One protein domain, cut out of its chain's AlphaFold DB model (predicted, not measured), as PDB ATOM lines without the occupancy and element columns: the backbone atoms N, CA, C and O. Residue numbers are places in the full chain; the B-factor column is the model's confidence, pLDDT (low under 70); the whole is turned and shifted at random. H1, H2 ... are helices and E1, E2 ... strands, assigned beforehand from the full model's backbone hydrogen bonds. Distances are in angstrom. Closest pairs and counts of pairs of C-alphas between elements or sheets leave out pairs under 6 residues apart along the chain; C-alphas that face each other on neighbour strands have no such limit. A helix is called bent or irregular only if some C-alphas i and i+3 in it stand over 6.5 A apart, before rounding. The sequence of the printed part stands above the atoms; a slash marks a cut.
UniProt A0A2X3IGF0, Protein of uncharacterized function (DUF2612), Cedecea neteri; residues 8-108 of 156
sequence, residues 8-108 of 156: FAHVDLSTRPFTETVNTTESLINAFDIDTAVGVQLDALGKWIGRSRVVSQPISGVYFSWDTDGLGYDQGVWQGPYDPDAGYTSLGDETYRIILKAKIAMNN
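What this domain is: This is residues 8 to 108 of the 156 residues of the protein "Protein of uncharacterized function (DUF2612)" of Cedecea neteri (UniProt A0A2X3IGF0). This is a long, drawn-out model: two short helices, H2 and H3, lie side by side as a small knot, the long helix H1 sticks out as an arm with residues 8 to 27, and a two-stranded hairpin, E1 and E2, leads the other way to a long loop, residues 59 to 85, at the far end. The 101 printed residues have three named helices and two named strands, in the order H1 H2 E1 E2 H3. The sheet, E1 - E2, is antiparallel, and the class is mostly helix. The whole is extended, with a radius of gyration of the C-alphas of 23.8 A and spans of 82 by 37 by 23 A.

How they stand to each other: H1, residues 8 to 31, is close to but not clearly touching H2, residues 39 to 49; their closest C-alphas, of Ala 31 and Gln 41, are 6.8 A apart. The two run the same way at a steep tilt of 49 degrees. H2 touches H3, residues 93 to 107, closest at the C-alphas of Gly 39 and Asp 93, 6.5 A, the same way at a shallow tilt of 14 degrees. E1, residues 54 to 58, and E2, residues 86 to 90, form an antiparallel hairpin at 146 degrees, with N 55 and O 89 at 2.9 A and N 87 and O 57 at 2.8 A, within hydrogen-bond range. H1 is apart from E1, E2 and H3. Every O i to N i+4 pair is within hydrogen-bond range in H2 and H3; in H1, 16 of 20 are.

Where its parts are: H1 begins at C-alpha 8 (-34.599, 55.167, 20.716) and is 32.8 A long, with a kink of 34 degrees near residue 15; it is only just irregular, C-alphas 14 and 17 being 6.7 A apart. H2 is 15.3 A long, E1 13.0 A and E2 12.9 A. H3, 20.9 A, ends at C-alpha 107 (-20.763, 26.957, -23.827).

The domain as a whole: The two C-alphas farthest apart, of Phe 8 and Tyr 73, are 82.0 A apart. The printed part has no cut. The link from E1 to E2 is long, 27 residues. The mean pLDDT of the printed part is 86.1, and residues 59 to 60 are under 70.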
ATOM      1  N   PHE A   8     -35.166  56.411  21.231       84.31
ATOM      2  CA  PHE A   8     -34.599  55.167  20.716       84.31
ATOM      3  C   PHE A   8     -35.519  54.453  19.724       84.31
ATOM      4  O   PHE A   8     -35.040  54.022  18.685       84.31
ATOM      5  N   ALA A   9     -36.827  54.385  19.992       88.25
ATOM      6  CA  ALA A   9     -37.792  53.779  19.074       88.25
ATOM      7  C   ALA A   9     -37.953  54.592  17.780       88.25
ATOM      8  O   ALA A   9     -38.171  54.022  16.719       88.25
ATOM      9  N   HIS A  10     -37.830  55.921  17.850       88.12
ATOM     10  CA  HIS A  10     -37.892  56.778  16.666       88.12
ATOM     11  C   HIS A  10     -36.649  56.633  15.775       88.12
ATOM     12  O   HIS A  10     -36.772  56.499  14.557       88.12
ATOM     13  N   VAL A  11     -35.457  56.629  16.383       90.12
ATOM     14  CA  VAL A  11     -34.189  56.401  15.671       90.12
ATOM     15  C   VAL A  11     -34.190  55.018  15.027       90.12
ATOM     16  O   VAL A  11     -33.921  54.901  13.840       90.12
ATOM     17  N   ASP A  12     -34.572  53.993  15.782       91.50
ATOM     18  CA  ASP A  12     -34.673  52.609  15.327       91.50
ATOM     19  C   ASP A  12     -35.695  52.437  14.189       91.50
ATOM     20  O   ASP A  12     -35.375  51.840  13.165       91.50
ATOM     21  N   LEU A  13     -36.882  53.046  14.277       92.50
ATOM     22  CA  LEU A  13     -37.847  53.052  13.170       92.50
ATOM     23  C   LEU A  13     -37.286  53.730  11.909       92.50
ATOM     24  O   LEU A  13     -37.601  53.306  10.799       92.50
ATOM     25  N   SER A  14     -36.468  54.771  12.075       92.50
ATOM     26  CA  SER A  14     -35.872  55.506  10.956       92.50
ATOM     27  C   SER A  14     -34.710  54.749  10.311       92.50
ATOM     28  O   SER A  14     -34.557  54.813   9.097       92.50
ATOM     29  N   THR A  15     -33.895  54.026  11.086       93.75
ATOM     30  CA  THR A  15     -32.714  53.308  10.574       93.75
ATOM     31  C   THR A  15     -33.024  51.899  10.078       93.75
ATOM     32  O   THR A  15     -32.431  51.469   9.088       93.75
ATOM     33  N   ARG A  16     -33.990  51.202  10.690       94.94
ATOM     34  CA  ARG A  16     -34.433  49.858  10.284       94.94
ATOM     35  C   ARG A  16     -34.682  49.689   8.786       94.94
ATOM     36  O   ARG A  16     -34.081  48.782   8.222       94.94
ATOM     37  N   PRO A  17     -35.499  50.512   8.100       95.81
ATOM     38  CA  PRO A  17     -35.776  50.290   6.680       95.81
ATOM     39  C   PRO A  17     -34.514  50.368   5.813       95.81
ATOM     40  O   PRO A  17     -34.415  49.645   4.823       95.81
ATOM     41  N   PHE A  18     -33.527  51.190   6.187       95.38
ATOM     42  CA  PHE A  18     -32.252  51.249   5.474       95.38
ATOM     43  C   PHE A  18     -31.446  49.967   5.671       95.38
ATOM     44  O   PHE A  18     -30.964  49.402   4.693       95.38
ATOM     45  N   THR A  19     -31.350  49.471   6.906       95.62
ATOM     46  CA  THR A  19     -30.681  48.195   7.195       95.62
ATOM     47  C   THR A  19     -31.375  47.025   6.497       95.62
ATOM     48  O   THR A  19     -30.708  46.232   5.842       95.62
ATOM     49  N   GLU A  20     -32.706  46.953   6.541       96.06
ATOM     50  CA  GLU A  20     -33.482  45.916   5.845       96.06
ATOM     51  C   GLU A  20     -33.301  45.983   4.322       96.06
ATOM     52  O   GLU A  20     -33.184  44.950   3.662       96.06
ATOM     53  N   THR A  21     -33.216  47.188   3.745       96.06
ATOM     54  CA  THR A  21     -32.954  47.367   2.306       96.06
ATOM     55  C   THR A  21     -31.568  46.854   1.927       96.06
ATOM     56  O   THR A  21     -31.432  46.160   0.917       96.06
ATOM     57  N   VAL A  22     -30.545  47.154   2.732       95.88
ATOM     58  CA  VAL A  22     -29.183  46.643   2.517       95.88
ATOM     59  C   VAL A  22     -29.176  45.118   2.619       95.88
ATOM     60  O   VAL A  22     -28.773  44.459   1.664       95.88
ATOM     61  N   ASN A  23     -29.742  44.557   3.690       95.69
ATOM     62  CA  ASN A  23     -29.827  43.108   3.895       95.69
ATOM     63  C   ASN A  23     -30.560  42.399   2.744       95.69
ATOM     64  O   ASN A  23     -30.137  41.339   2.273       95.69
ATOM     65  N   THR A  24     -31.653  42.991   2.259       94.88
ATOM     66  CA  THR A  24     -32.416  42.458   1.124       94.88
ATOM     67  C   THR A  24     -31.589  42.507  -0.158       94.88
ATOM     68  O   THR A  24     -31.556  41.530  -0.903       94.88
ATOM     69  N   THR A  25     -30.886  43.614  -0.406       94.75
ATOM     70  CA  THR A  25     -30.060  43.797  -1.609       94.75
ATOM     71  C   THR A  25     -28.882  42.826  -1.628       94.75
ATOM     72  O   THR A  25     -28.611  42.215  -2.658       94.75
ATOM     73  N   GLU A  26     -28.223  42.617  -0.492       94.81
ATOM     74  CA  GLU A  26     -27.156  41.620  -0.359       94.81
ATOM     75  C   GLU A  26     -27.686  40.197  -0.575       94.81
ATOM     76  O   GLU A  26     -27.059  39.387  -1.261       94.81
ATOM     77  N   SER A  27     -28.894  39.910  -0.082       93.31
ATOM     78  CA  SER A  27     -29.544  38.609  -0.269       93.31
ATOM     79  C   SER A  27     -29.897  38.312  -1.731       93.31
ATOM     80  O   SER A  27     -29.980  37.140  -2.099       93.31
ATOM     81  N   LEU A  28     -30.061  39.328  -2.591       92.19
ATOM     82  CA  LEU A  28     -30.343  39.119  -4.018       92.19
ATOM     83  C   LEU A  28     -29.214  38.376  -4.734       92.19
ATOM     84  O   LEU A  28     -29.497  37.568  -5.614       92.19
ATOM     85  N   ILE A  29     -27.959  38.603  -4.343       91.94
ATOM     86  CA  ILE A  29     -26.809  37.917  -4.949       91.94
ATOM     87  C   ILE A  29     -26.958  36.403  -4.762       91.94
ATOM     88  O   ILE A  29     -26.896  35.651  -5.729       91.94
ATOM     89  N   ASN A  30     -27.266  35.971  -3.537       91.44
ATOM     90  CA  ASN A  30     -27.488  34.559  -3.229       91.44
ATOM     91  C   ASN A  30     -28.821  34.038  -3.786       91.44
ATOM     92  O   ASN A  30     -28.932  32.861  -4.108       91.44
ATOM     93  N   ALA A  31     -29.853  34.873  -3.915       91.31
ATOM     94  CA  ALA A  31     -31.142  34.449  -4.467       91.31
ATOM     95  C   ALA A  31     -31.071  34.118  -5.971       91.31
ATOM     96  O   ALA A  31     -31.874  33.319  -6.457       91.31
ATOM     97  N   PHE A  32     -30.120  34.719  -6.695       93.00
ATOM     98  CA  PHE A  32     -29.883  34.521  -8.129       93.00
ATOM     99  C   PHE A  32     -28.580  33.767  -8.436       93.00
ATOM    100  O   PHE A  32     -28.114  33.783  -9.574       93.00
ATOM    101  N   ASP A  33     -28.003  33.072  -7.460       92.56
ATOM    102  CA  ASP A  33     -26.888  32.164  -7.713       92.56
ATOM    103  C   ASP A  33     -27.405  30.815  -8.254       92.56
ATOM    104  O   ASP A  33     -28.422  30.278  -7.813       92.56
ATOM    105  N   ILE A  34     -26.710  30.245  -9.241       90.56
ATOM    106  CA  ILE A  34     -27.080  28.978  -9.880       90.56
ATOM    107  C   ILE A  34     -27.025  27.793  -8.920       90.56
ATOM    108  O   ILE A  34     -27.552  26.741  -9.266       90.56
ATOM    109  N   ASP A  35     -26.419  27.912  -7.742       91.81
ATOM    110  CA  ASP A  35     -26.366  26.835  -6.748       91.81
ATOM    111  C   ASP A  35     -27.524  26.872  -5.745       91.81
ATOM    112  O   ASP A  35     -27.960  25.823  -5.266       91.81
ATOM    113  N   THR A  36     -28.093  28.050  -5.510       91.62
ATOM    114  CA  THR A  36     -29.076  28.314  -4.447       91.62
ATOM    115  C   THR A  36     -30.422  28.807  -4.970       91.62
ATOM    116  O   THR A  36     -31.426  28.651  -4.278       91.62
ATOM    117  N   ALA A  37     -30.484  29.362  -6.184       92.31
ATOM    118  CA  ALA A  37     -31.716  29.877  -6.773       92.31
ATOM    119  C   ALA A  37     -32.775  28.777  -6.889       92.31
ATOM    120  O   ALA A  37     -32.464  27.632  -7.232       92.31
ATOM    121  N   VAL A  38     -34.030  29.139  -6.640       90.44
ATOM    122  CA  VAL A  38     -35.196  28.245  -6.669       90.44
ATOM    123  C   VAL A  38     -36.294  28.858  -7.529       90.44
ATOM    124  O   VAL A  38     -36.315  30.070  -7.726       90.44
ATOM    125  N   GLY A  39     -37.192  28.033  -8.070       91.06
ATOM    126  CA  GLY A  39     -38.375  28.496  -8.805       91.06
ATOM    127  C   GLY A  39     -38.096  29.589  -9.851       91.06
ATOM    128  O   GLY A  39     -37.298  29.403 -10.773       91.06
ATOM    129  N   VAL A  40     -38.758  30.742  -9.699       92.94
ATOM    130  CA  VAL A  40     -38.749  31.851 -10.674       92.94
ATOM    131  C   VAL A  40     -37.368  32.493 -10.822       92.94
ATOM    132  O   VAL A  40     -37.004  32.910 -11.921       92.94
ATOM    133  N   GLN A  41     -36.581  32.559  -9.747       94.19
ATOM    134  CA  GLN A  41     -35.215  33.080  -9.798       94.19
ATOM    135  C   GLN A  41     -34.339  32.189 -10.689       94.19
ATOM    136  O   GLN A  41     -33.634  32.688 -11.569       94.19
ATOM    137  N   LEU A  42     -34.451  30.865 -10.534       94.25
ATOM    138  CA  LEU A  42     -33.741  29.896 -11.374       94.25
ATOM    139  C   LEU A  42     -34.226  29.942 -12.834       94.25
ATOM    140  O   LEU A  42     -33.429  29.808 -13.761       94.25
ATOM    141  N   ASP A  43     -35.514  30.203 -13.057       92.56
ATOM    142  CA  ASP A  43     -36.084  30.357 -14.401       92.56
ATOM    143  C   ASP A  43     -35.598  31.622 -15.102       92.56
ATOM    144  O   ASP A  43     -35.369  31.617 -16.315       92.56
ATOM    145  N   ALA A  44     -35.415  32.710 -14.351       93.88
ATOM    146  CA  ALA A  44     -34.802  33.923 -14.868       93.88
ATOM    147  C   ALA A  44     -33.370  33.632 -15.340       93.88
ATOM    148  O   ALA A  44     -33.046  33.951 -16.484       93.88
ATOM    149  N   LEU A  45     -32.558  32.937 -14.537       92.56
ATOM    150  CA  LEU A  45     -31.216  32.503 -14.950       92.56
ATOM    151  C   LEU A  45     -31.255  31.615 -16.193       92.56
ATOM    152  O   LEU A  45     -30.481  31.807 -17.130       92.56
ATOM    153  N   GLY A  46     -32.181  30.664 -16.247       92.12
ATOM    154  CA  GLY A  46     -32.312  29.775 -17.391       92.12
ATOM    155  C   GLY A  46     -32.670  30.490 -18.692       92.12
ATOM    156  O   GLY A  46     -32.148  30.129 -19.748       92.12
ATOM    157  N   LYS A  47     -33.477  31.558 -18.635       92.31
ATOM    158  CA  LYS A  47     -33.721  32.435 -19.795       92.31
ATOM    159  C   LYS A  47     -32.434  33.102 -20.280       92.31
ATOM    160  O   LYS A  47     -32.212  33.146 -21.486       92.31
ATOM    161  N   TRP A  48     -31.576  33.556 -19.366       90.00
ATOM    162  CA  TRP A  48     -30.286  34.174 -19.702       90.00
ATOM    163  C   TRP A  48     -29.282  33.162 -20.274       90.00
ATOM    164  O   TRP A  48     -28.579  33.465 -21.232       90.00
ATOM    165  N   ILE A  49     -29.250  31.939 -19.737       89.88
ATOM    166  CA  ILE A  49     -28.391  30.836 -20.215       89.88
ATOM    167  C   ILE A  49     -28.896  30.257 -21.553       89.88
ATOM    168  O   ILE A  49     -28.155  29.582 -22.275       89.88
ATOM    169  N   GLY A  50     -30.159  30.517 -21.904       89.06
ATOM    170  CA  GLY A  50     -30.784  30.059 -23.143       89.06
ATOM    171  C   GLY A  50     -31.397  28.661 -23.048       89.06
ATOM    172  O   GLY A  50     -31.461  27.942 -24.046       89.06
ATOM    173  N   ARG A  51     -31.847  28.237 -21.860       90.25
ATOM    174  CA  ARG A  51     -32.542  26.958 -21.677       90.25
ATOM    175  C   ARG A  51     -33.753  27.088 -20.759       90.25
ATOM    176  O   ARG A  51     -33.615  27.343 -19.570       90.25
ATOM    177  N   SER A  52     -34.939  26.821 -21.304       89.56
ATOM    178  CA  SER A  52     -36.192  26.749 -20.535       89.56
ATOM    179  C   SER A  52     -36.291  25.478 -19.680       89.56
ATOM    180  O   SER A  52     -35.791  24.424 -20.083       89.56
ATOM    181  N   ARG A  53     -36.981  25.590 -18.536       88.31
ATOM    182  CA  ARG A  53     -37.388  24.490 -17.642       88.31
ATOM    183  C   ARG A  53     -38.398  23.546 -18.287       88.31
ATOM    184  O   ARG A  53     -38.457  22.368 -17.944       88.31
ATOM    185  N   VAL A  54     -39.200  24.076 -19.204       85.38
ATOM    186  CA  VAL A  54     -40.227  23.308 -19.898       85.38
ATOM    187  C   VAL A  54     -39.569  22.499 -21.011       85.38
ATOM    188  O   VAL A  54     -38.854  23.039 -21.862       85.38
ATOM    189  N   VAL A  55     -39.806  21.190 -20.990       79.56
ATOM    190  CA  VAL A  55     -39.306  20.247 -21.987       79.56
ATOM    191  C   VAL A  55     -40.488  19.640 -22.726       79.56
ATOM    192  O   VAL A  55     -41.463  19.210 -22.113       79.56
ATOM    193  N   SER A  56     -40.380  19.623 -24.053       77.00
ATOM    194  CA  SER A  56     -41.299  18.897 -24.923       77.00
ATOM    195  C   SER A  56     -41.016  17.402 -24.794       77.00
ATOM    196  O   SER A  56     -39.890  16.962 -25.042       77.00
ATOM    197  N   GLN A  57     -42.011  16.640 -24.355       76.56
ATOM    198  CA  GLN A  57     -41.991  15.185 -24.324       76.56
ATOM    199  C   GLN A  57     -43.022  14.658 -25.324       76.56
ATOM    200  O   GLN A  57     -44.138  15.176 -25.362       76.56
ATOM    201  N   PRO A  58     -42.688  13.639 -26.131       73.56
ATOM    202  CA  PRO A  58     -43.661  13.039 -27.035       73.56
ATOM    203  C   PRO A  58     -44.835  12.474 -26.231       73.56
ATOM    204  O   PRO A  58     -44.629  11.814 -25.207       73.56
ATOM    205  N   ILE A  59     -46.061  12.743 -26.684       69.50
ATOM    206  CA  ILE A  59     -47.254  12.154 -26.069       69.50
ATOM    207  C   ILE A  59     -47.276  10.684 -26.471       69.50
ATOM    208  O   ILE A  59     -47.414  10.353 -27.645       69.50
ATOM    209  N   SER A  60     -47.113   9.804 -25.489       69.12
ATOM    210  CA  SER A  60     -47.207   8.359 -25.671       69.12
ATOM    211  C   SER A  60     -48.462   7.851 -24.977       69.12
ATOM    212  O   SER A  60     -48.807   8.328 -23.895       69.12
ATOM    213  N   GLY A  61     -49.145   6.887 -25.590       70.06
ATOM    214  CA  GLY A  61     -50.274   6.211 -24.958       70.06
ATOM    215  C   GLY A  61     -51.648   6.875 -25.145       70.06
ATOM    216  O   GLY A  61     -52.584   6.503 -24.446       70.06
ATOM    217  N   VAL A  62     -51.778   7.865 -26.038       73.75
ATOM    218  CA  VAL A  62     -53.045   8.593 -26.276       73.75
ATOM    219  C   VAL A  62     -53.608   8.328 -27.672       73.75
ATOM    220  O   VAL A  62     -54.807   8.104 -27.819       73.75
ATOM    221  N   TYR A  63     -52.749   8.339 -28.691       80.38
ATOM    222  CA  TYR A  63     -53.154   8.113 -30.076       80.38
ATOM    223  C   TYR A  63     -52.916   6.670 -30.505       80.38
ATOM    224  O   TYR A  63     -52.116   5.956 -29.900       80.38
ATOM    225  N   PHE A  64     -53.611   6.275 -31.571       81.06
ATOM    226  CA  PHE A  64     -53.451   4.982 -32.218       81.06
ATOM    227  C   PHE A  64     -51.971   4.659 -32.459       81.06
ATOM    228  O   PHE A  64     -51.246   5.429 -33.097       81.06
ATOM    229  N   SER A  65     -51.539   3.495 -31.984       80.44
ATOM    230  CA  SER A  65     -50.190   2.990 -32.204       80.44
ATOM    231  C   SER A  65     -50.208   1.488 -32.444       80.44
ATOM    232  O   SER A  65     -50.917   0.725 -31.786       80.44
ATOM    233  N   TRP A  66     -49.395   1.052 -33.406       79.50
ATOM    234  CA  TRP A  66     -49.174  -0.369 -33.640       79.50
ATOM    235  C   TRP A  66     -48.494  -0.997 -32.418       79.50
ATOM    236  O   TRP A  66     -47.690  -0.353 -31.742       79.50
ATOM    237  N   ASP A  67     -48.856  -2.245 -32.123       77.88
ATOM    238  CA  ASP A  67     -48.251  -3.056 -31.059       77.88
ATOM    239  C   ASP A  67     -48.352  -2.461 -29.636       77.88
ATOM    240  O   ASP A  67     -47.549  -2.788 -28.762       77.88
ATOM    241  N   THR A  68     -49.345  -1.597 -29.378       76.56
ATOM    242  CA  THR A  68     -49.624  -1.048 -28.039       76.56
ATOM    243  C   THR A  68     -50.993  -1.490 -27.536       76.56
ATOM    244  O   THR A  68     -52.013  -1.259 -28.188       76.56
ATOM    245  N   ASP A  69     -51.013  -2.122 -26.361       80.00
ATOM    246  CA  ASP A  69     -52.242  -2.616 -25.740       80.00
ATOM    247  C   ASP A  69     -53.215  -1.461 -25.438       80.00
ATOM    248  O   ASP A  69     -52.816  -0.422 -24.908       80.00
ATOM    249  N   GLY A  70     -54.485  -1.620 -25.819       80.06
ATOM    250  CA  GLY A  70     -55.538  -0.612 -25.640       80.06
ATOM    251  C   GLY A  70     -55.552   0.562 -26.632       80.06
ATOM    252  O   GLY A  70     -56.459   1.386 -26.549       80.06
ATOM    253  N   LEU A  71     -54.604   0.648 -27.575       83.94
ATOM    254  CA  LEU A  71     -54.522   1.718 -28.593       83.94
ATOM    255  C   LEU A  71     -54.474   1.176 -30.031       83.94
ATOM    256  O   LEU A  71     -54.093   1.887 -30.961       83.94
ATOM    257  N   GLY A  72     -54.854  -0.090 -30.202       80.62
ATOM    258  CA  GLY A  72     -54.861  -0.787 -31.481       80.62
ATOM    259  C   GLY A  72     -56.074  -0.466 -32.359       80.62
ATOM    260  O   GLY A  72     -56.790   0.520 -32.171       80.62
ATOM    261  N   TYR A  73     -56.290  -1.320 -33.358       80.75
ATOM    262  CA  TYR A  73     -57.371  -1.169 -34.334       80.75
ATOM    263  C   TYR A  73     -58.738  -1.130 -33.637       80.75
ATOM    264  O   TYR A  73     -58.988  -1.935 -32.744       80.75
ATOM    265  N   ASP A  74     -59.589  -0.172 -34.014       77.88
ATOM    266  CA  ASP A  74     -60.889   0.126 -33.385       77.88
ATOM    267  C   ASP A  74     -60.850   0.433 -31.869       77.88
ATOM    268  O   ASP A  74     -61.892   0.492 -31.217       77.88
ATOM    269  N   GLN A  75     -59.661   0.663 -31.301       78.81
ATOM    270  CA  GLN A  75     -59.459   0.984 -29.881       78.81
ATOM    271  C   GLN A  75     -58.794   2.354 -29.676       78.81
ATOM    272  O   GLN A  75     -59.151   3.073 -28.745       78.81
ATOM    273  N   GLY A  76     -57.848   2.730 -30.542       74.69
ATOM    274  CA  GLY A  76     -57.131   4.006 -30.474       74.69
ATOM    275  C   GLY A  76     -57.817   5.153 -31.225       74.69
ATOM    276  O   GLY A  76     -58.460   4.956 -32.257       74.69
ATOM    277  N   VAL A  77     -57.629   6.383 -30.737       80.69
ATOM    278  CA  VAL A  77     -58.038   7.612 -31.436       80.69
ATOM    279  C   VAL A  77     -56.957   7.999 -32.447       80.69
ATOM    280  O   VAL A  77     -55.776   8.067 -32.108       80.69
ATOM    281  N   TRP A  78     -57.346   8.253 -33.698       82.19
ATOM    282  CA  TRP A  78     -56.424   8.763 -34.715       82.19
ATOM    283  C   TRP A  78     -56.023  10.197 -34.386       82.19
ATOM    284  O   TRP A  78     -56.894  11.031 -34.148       82.19
ATOM    285  N   GLN A  79     -54.722  10.485 -34.414       81.06
ATOM    286  CA  GLN A  79     -54.238  11.846 -34.229       81.06
ATOM    287  C   GLN A  79     -54.734  12.740 -35.375       81.06
ATOM    288  O   GLN A  79     -54.471  12.470 -36.551       81.06
ATOM    289  N   GLY A  80     -55.479  13.791 -35.038       79.25
ATOM    290  CA  GLY A  80     -55.985  14.765 -35.991       79.25
ATOM    291  C   GLY A  80     -54.925  15.781 -36.446       79.25
ATOM    292  O   GLY A  80     -53.901  15.956 -35.791       79.25
ATOM    293  N   PRO A  81     -55.182  16.540 -37.528       78.62
ATOM    294  CA  PRO A  81     -54.255  17.558 -38.046       78.62
ATOM    295  C   PRO A  81     -53.944  18.716 -37.081       78.62
ATOM    296  O   PRO A  81     -53.027  19.492 -37.337       78.62
ATOM    297  N   TYR A  82     -54.744  18.872 -36.023       79.81
ATOM    298  CA  TYR A  82     -54.629  19.936 -35.019       79.81
ATOM    299  C   TYR A  82     -54.407  19.392 -33.604       79.81
ATOM    300  O   TYR A  82     -54.431  20.161 -32.641       79.81
ATOM    301  N   ASP A  83     -54.221  18.081 -33.477       76.00
ATOM    302  CA  ASP A  83     -54.002  17.437 -32.193       76.00
ATOM    303  C   ASP A  83     -52.539  17.601 -31.768       76.00
ATOM    304  O   ASP A  83     -51.639  17.454 -32.594       76.00
ATOM    305  N   PRO A  84     -52.268  17.904 -30.488       74.31
ATOM    306  CA  PRO A  84     -50.911  18.155 -30.031       74.31
ATOM    307  C   PRO A  84     -50.045  16.895 -30.152       74.31
ATOM    308  O   PRO A  84     -50.439  15.823 -29.695       74.31
ATOM    309  N   ASP A  85     -48.843  17.058 -30.709       73.88
ATOM    310  CA  ASP A  85     -47.850  15.986 -30.896       73.88
ATOM    311  C   ASP A  85     -46.984  15.749 -29.643       73.88
ATOM    312  O   ASP A  85     -46.306  14.728 -29.498       73.88
ATOM    313  N   ALA A  86     -46.959  16.729 -28.734       73.62
ATOM    314  CA  ALA A  86     -46.082  16.735 -27.573       73.62
ATOM    315  C   ALA A  86     -46.758  17.312 -26.325       73.62
ATOM    316  O   ALA A  86     -47.473  18.315 -26.370       73.62
ATOM    317  N   GLY A  87     -46.480  16.670 -25.196       70.31
ATOM    318  CA  GLY A  87     -46.811  17.135 -23.869       70.31
ATOM    319  C   GLY A  87     -45.667  17.992 -23.354       70.31
ATOM    320  O   GLY A  87     -44.493  17.722 -23.603       70.31
ATOM    321  N   TYR A  88     -45.999  19.037 -22.614       71.44
ATOM    322  CA  TYR A  88     -44.998  19.862 -21.960       71.44
ATOM    323  C   TYR A  88     -44.886  19.434 -20.504       71.44
ATOM    324  O   TYR A  88     -45.859  19.516 -19.758       71.44
ATOM    325  N   THR A  89     -43.697  18.994 -20.096       78.06
ATOM    326  CA  THR A  89     -43.395  18.746 -18.685       78.06
ATOM    327  C   THR A  89     -42.462  19.821 -18.151       78.06
ATOM    328  O   THR A  89     -41.568  20.304 -18.856       78.06
ATOM    329  N   SER A  90     -42.669  20.209 -16.897       81.31
ATOM    330  CA  SER A  90     -41.798  21.142 -16.192       81.31
ATOM    331  C   SER A  90     -40.822  20.361 -15.325       81.31
ATOM    332  O   SER A  90     -41.224  19.526 -14.519       81.31
ATOM    333  N   LEU A  91     -39.534  20.656 -15.460       86.44
ATOM    334  CA  LEU A  91     -38.507  20.045 -14.625       86.44
ATOM    335  C   LEU A  91     -38.524  20.611 -13.197       86.44
ATOM    336  O   LEU A  91     -38.737  21.810 -12.981       86.44
ATOM    337  N   GLY A  92     -38.252  19.744 -12.219       85.88
ATOM    338  CA  GLY A  92     -37.963  20.163 -10.847       85.88
ATOM    339  C   GLY A  92     -36.659  20.964 -10.767       85.88
ATOM    340  O   GLY A  92     -35.779  20.812 -11.619       85.88
ATOM    341  N   ASP A  93     -36.529  21.807  -9.740       86.69
ATOM    342  CA  ASP A  93     -35.393  22.732  -9.569       86.69
ATOM    343  C   ASP A  93     -34.034  22.018  -9.624       86.69
ATOM    344  O   ASP A  93     -33.109  22.490 -10.283       86.69
ATOM    345  N   GLU A  94     -33.916  20.854  -8.983       87.56
ATOM    346  CA  GLU A  94     -32.672  20.080  -8.941       87.56
ATOM    347  C   GLU A  94     -32.239  19.599 -10.333       87.56
ATOM    348  O   GLU A  94     -31.122  19.874 -10.778       87.56
ATOM    349  N   THR A  95     -33.140  18.934 -11.063       88.25
ATOM    350  CA  THR A  95     -32.863  18.457 -12.424       88.25
ATOM    351  C   THR A  95     -32.572  19.620 -13.363       88.25
ATOM    352  O   THR A  95     -31.652  19.555 -14.180       88.25
ATOM    353  N   TYR A  96     -33.327  20.710 -13.233       92.62
ATOM    354  CA  TYR A  96     -33.135  21.887 -14.061       92.62
ATOM    355  C   TYR A  96     -31.762  22.533 -13.829       92.62
ATOM    356  O   TYR A  96     -31.067  22.850 -14.796       92.62
ATOM    357  N   ARG A  97     -31.304  22.618 -12.573       92.38
ATOM    358  CA  ARG A  97     -29.969  23.122 -12.214       92.38
ATOM    359  C   ARG A  97     -28.851  22.330 -12.887       92.38
ATOM    360  O   ARG A  97     -27.908  22.919 -13.412       92.38
ATOM    361  N   ILE A  98     -28.965  21.000 -12.916       89.38
ATOM    362  CA  ILE A  98     -27.980  20.125 -13.573       89.38
ATOM    363  C   ILE A  98     -27.894  20.448 -15.069       89.38
ATOM    364  O   ILE A  98     -26.797  20.609 -15.606       89.38
ATOM    365  N   ILE A  99     -29.041  20.604 -15.732       89.69
ATOM    366  CA  ILE A  99     -29.101  20.931 -17.161       89.69
ATOM    367  C   ILE A  99     -28.497  22.312 -17.438       89.69
ATOM    368  O   ILE A  99     -27.740  22.464 -18.397       89.69
ATOM    369  N   LEU A 100     -28.797  23.312 -16.607       91.38
ATOM    370  CA  LEU A 100     -28.233  24.655 -16.753       91.38
ATOM    371  C   LEU A 100     -26.710  24.650 -16.588       91.38
ATOM    372  O   LEU A 100     -26.003  25.198 -17.434       91.38
ATOM    373  N   LYS A 101     -26.187  23.960 -15.568       91.00
ATOM    374  CA  LYS A 101     -24.739  23.797 -15.370       91.00
ATOM    375  C   LYS A 101     -24.071  23.079 -16.537       91.00
ATOM    376  O   LYS A 101     -23.011  23.505 -16.988       91.00
ATOM    377  N   ALA A 102     -24.691  22.018 -17.054       88.44
ATOM    378  CA  ALA A 102     -24.192  21.323 -18.237       88.44
ATOM    379  C   ALA A 102     -24.152  22.258 -19.455       88.44
ATOM    380  O   ALA A 102     -23.153  22.296 -20.170       88.44
ATOM    381  N   LYS A 103     -25.193  23.076 -19.659       88.19
ATOM    382  CA  LYS A 103     -25.249  24.038 -20.764       88.19
ATOM    383  C   LYS A 103     -24.165  25.113 -20.657       88.19
ATOM    384  O   LYS A 103     -23.525  25.413 -21.661       88.19
ATOM    385  N   ILE A 104     -23.927  25.655 -19.464       88.12
ATOM    386  CA  ILE A 104     -22.833  26.608 -19.219       88.12
ATOM    387  C   ILE A 104     -21.482  25.959 -19.520       88.12
ATOM    388  O   ILE A 104     -20.678  26.532 -20.249       88.12
ATOM    389  N   ALA A 105     -21.253  24.750 -19.005       85.88
ATOM    390  CA  ALA A 105     -20.017  24.014 -19.232       85.88
ATOM    391  C   ALA A 105     -19.755  23.769 -20.725       85.88
ATOM    392  O   ALA A 105     -18.647  23.998 -21.195       85.88
ATOM    393  N   MET A 106     -20.785  23.374 -21.480       83.75
ATOM    394  CA  MET A 106     -20.698  23.221 -22.935       83.75
ATOM    395  C   MET A 106     -20.383  24.541 -23.646       83.75
ATOM    396  O   MET A 106     -19.606  24.549 -24.592       83.75
ATOM    397  N   ASN A 107     -20.993  25.647 -23.217       84.25
ATOM    398  CA  ASN A 107     -20.763  26.957 -23.827       84.25
ATOM    399  C   ASN A 107     -19.347  27.492 -23.544       84.25
ATOM    400  O   ASN A 107     -18.828  28.266 -24.340       84.25
ATOM    401  N   ASN A 108     -18.737  27.094 -22.426       82.69
ATOM    402  CA  ASN A 108     -17.382  27.488 -22.042       82.69
ATOM    403  C   ASN A 108     -16.306  26.482 -22.502       82.69
ATOM    404  O   ASN A 108     -15.151  26.597 -22.098       82.69
TER     405      ASN A 108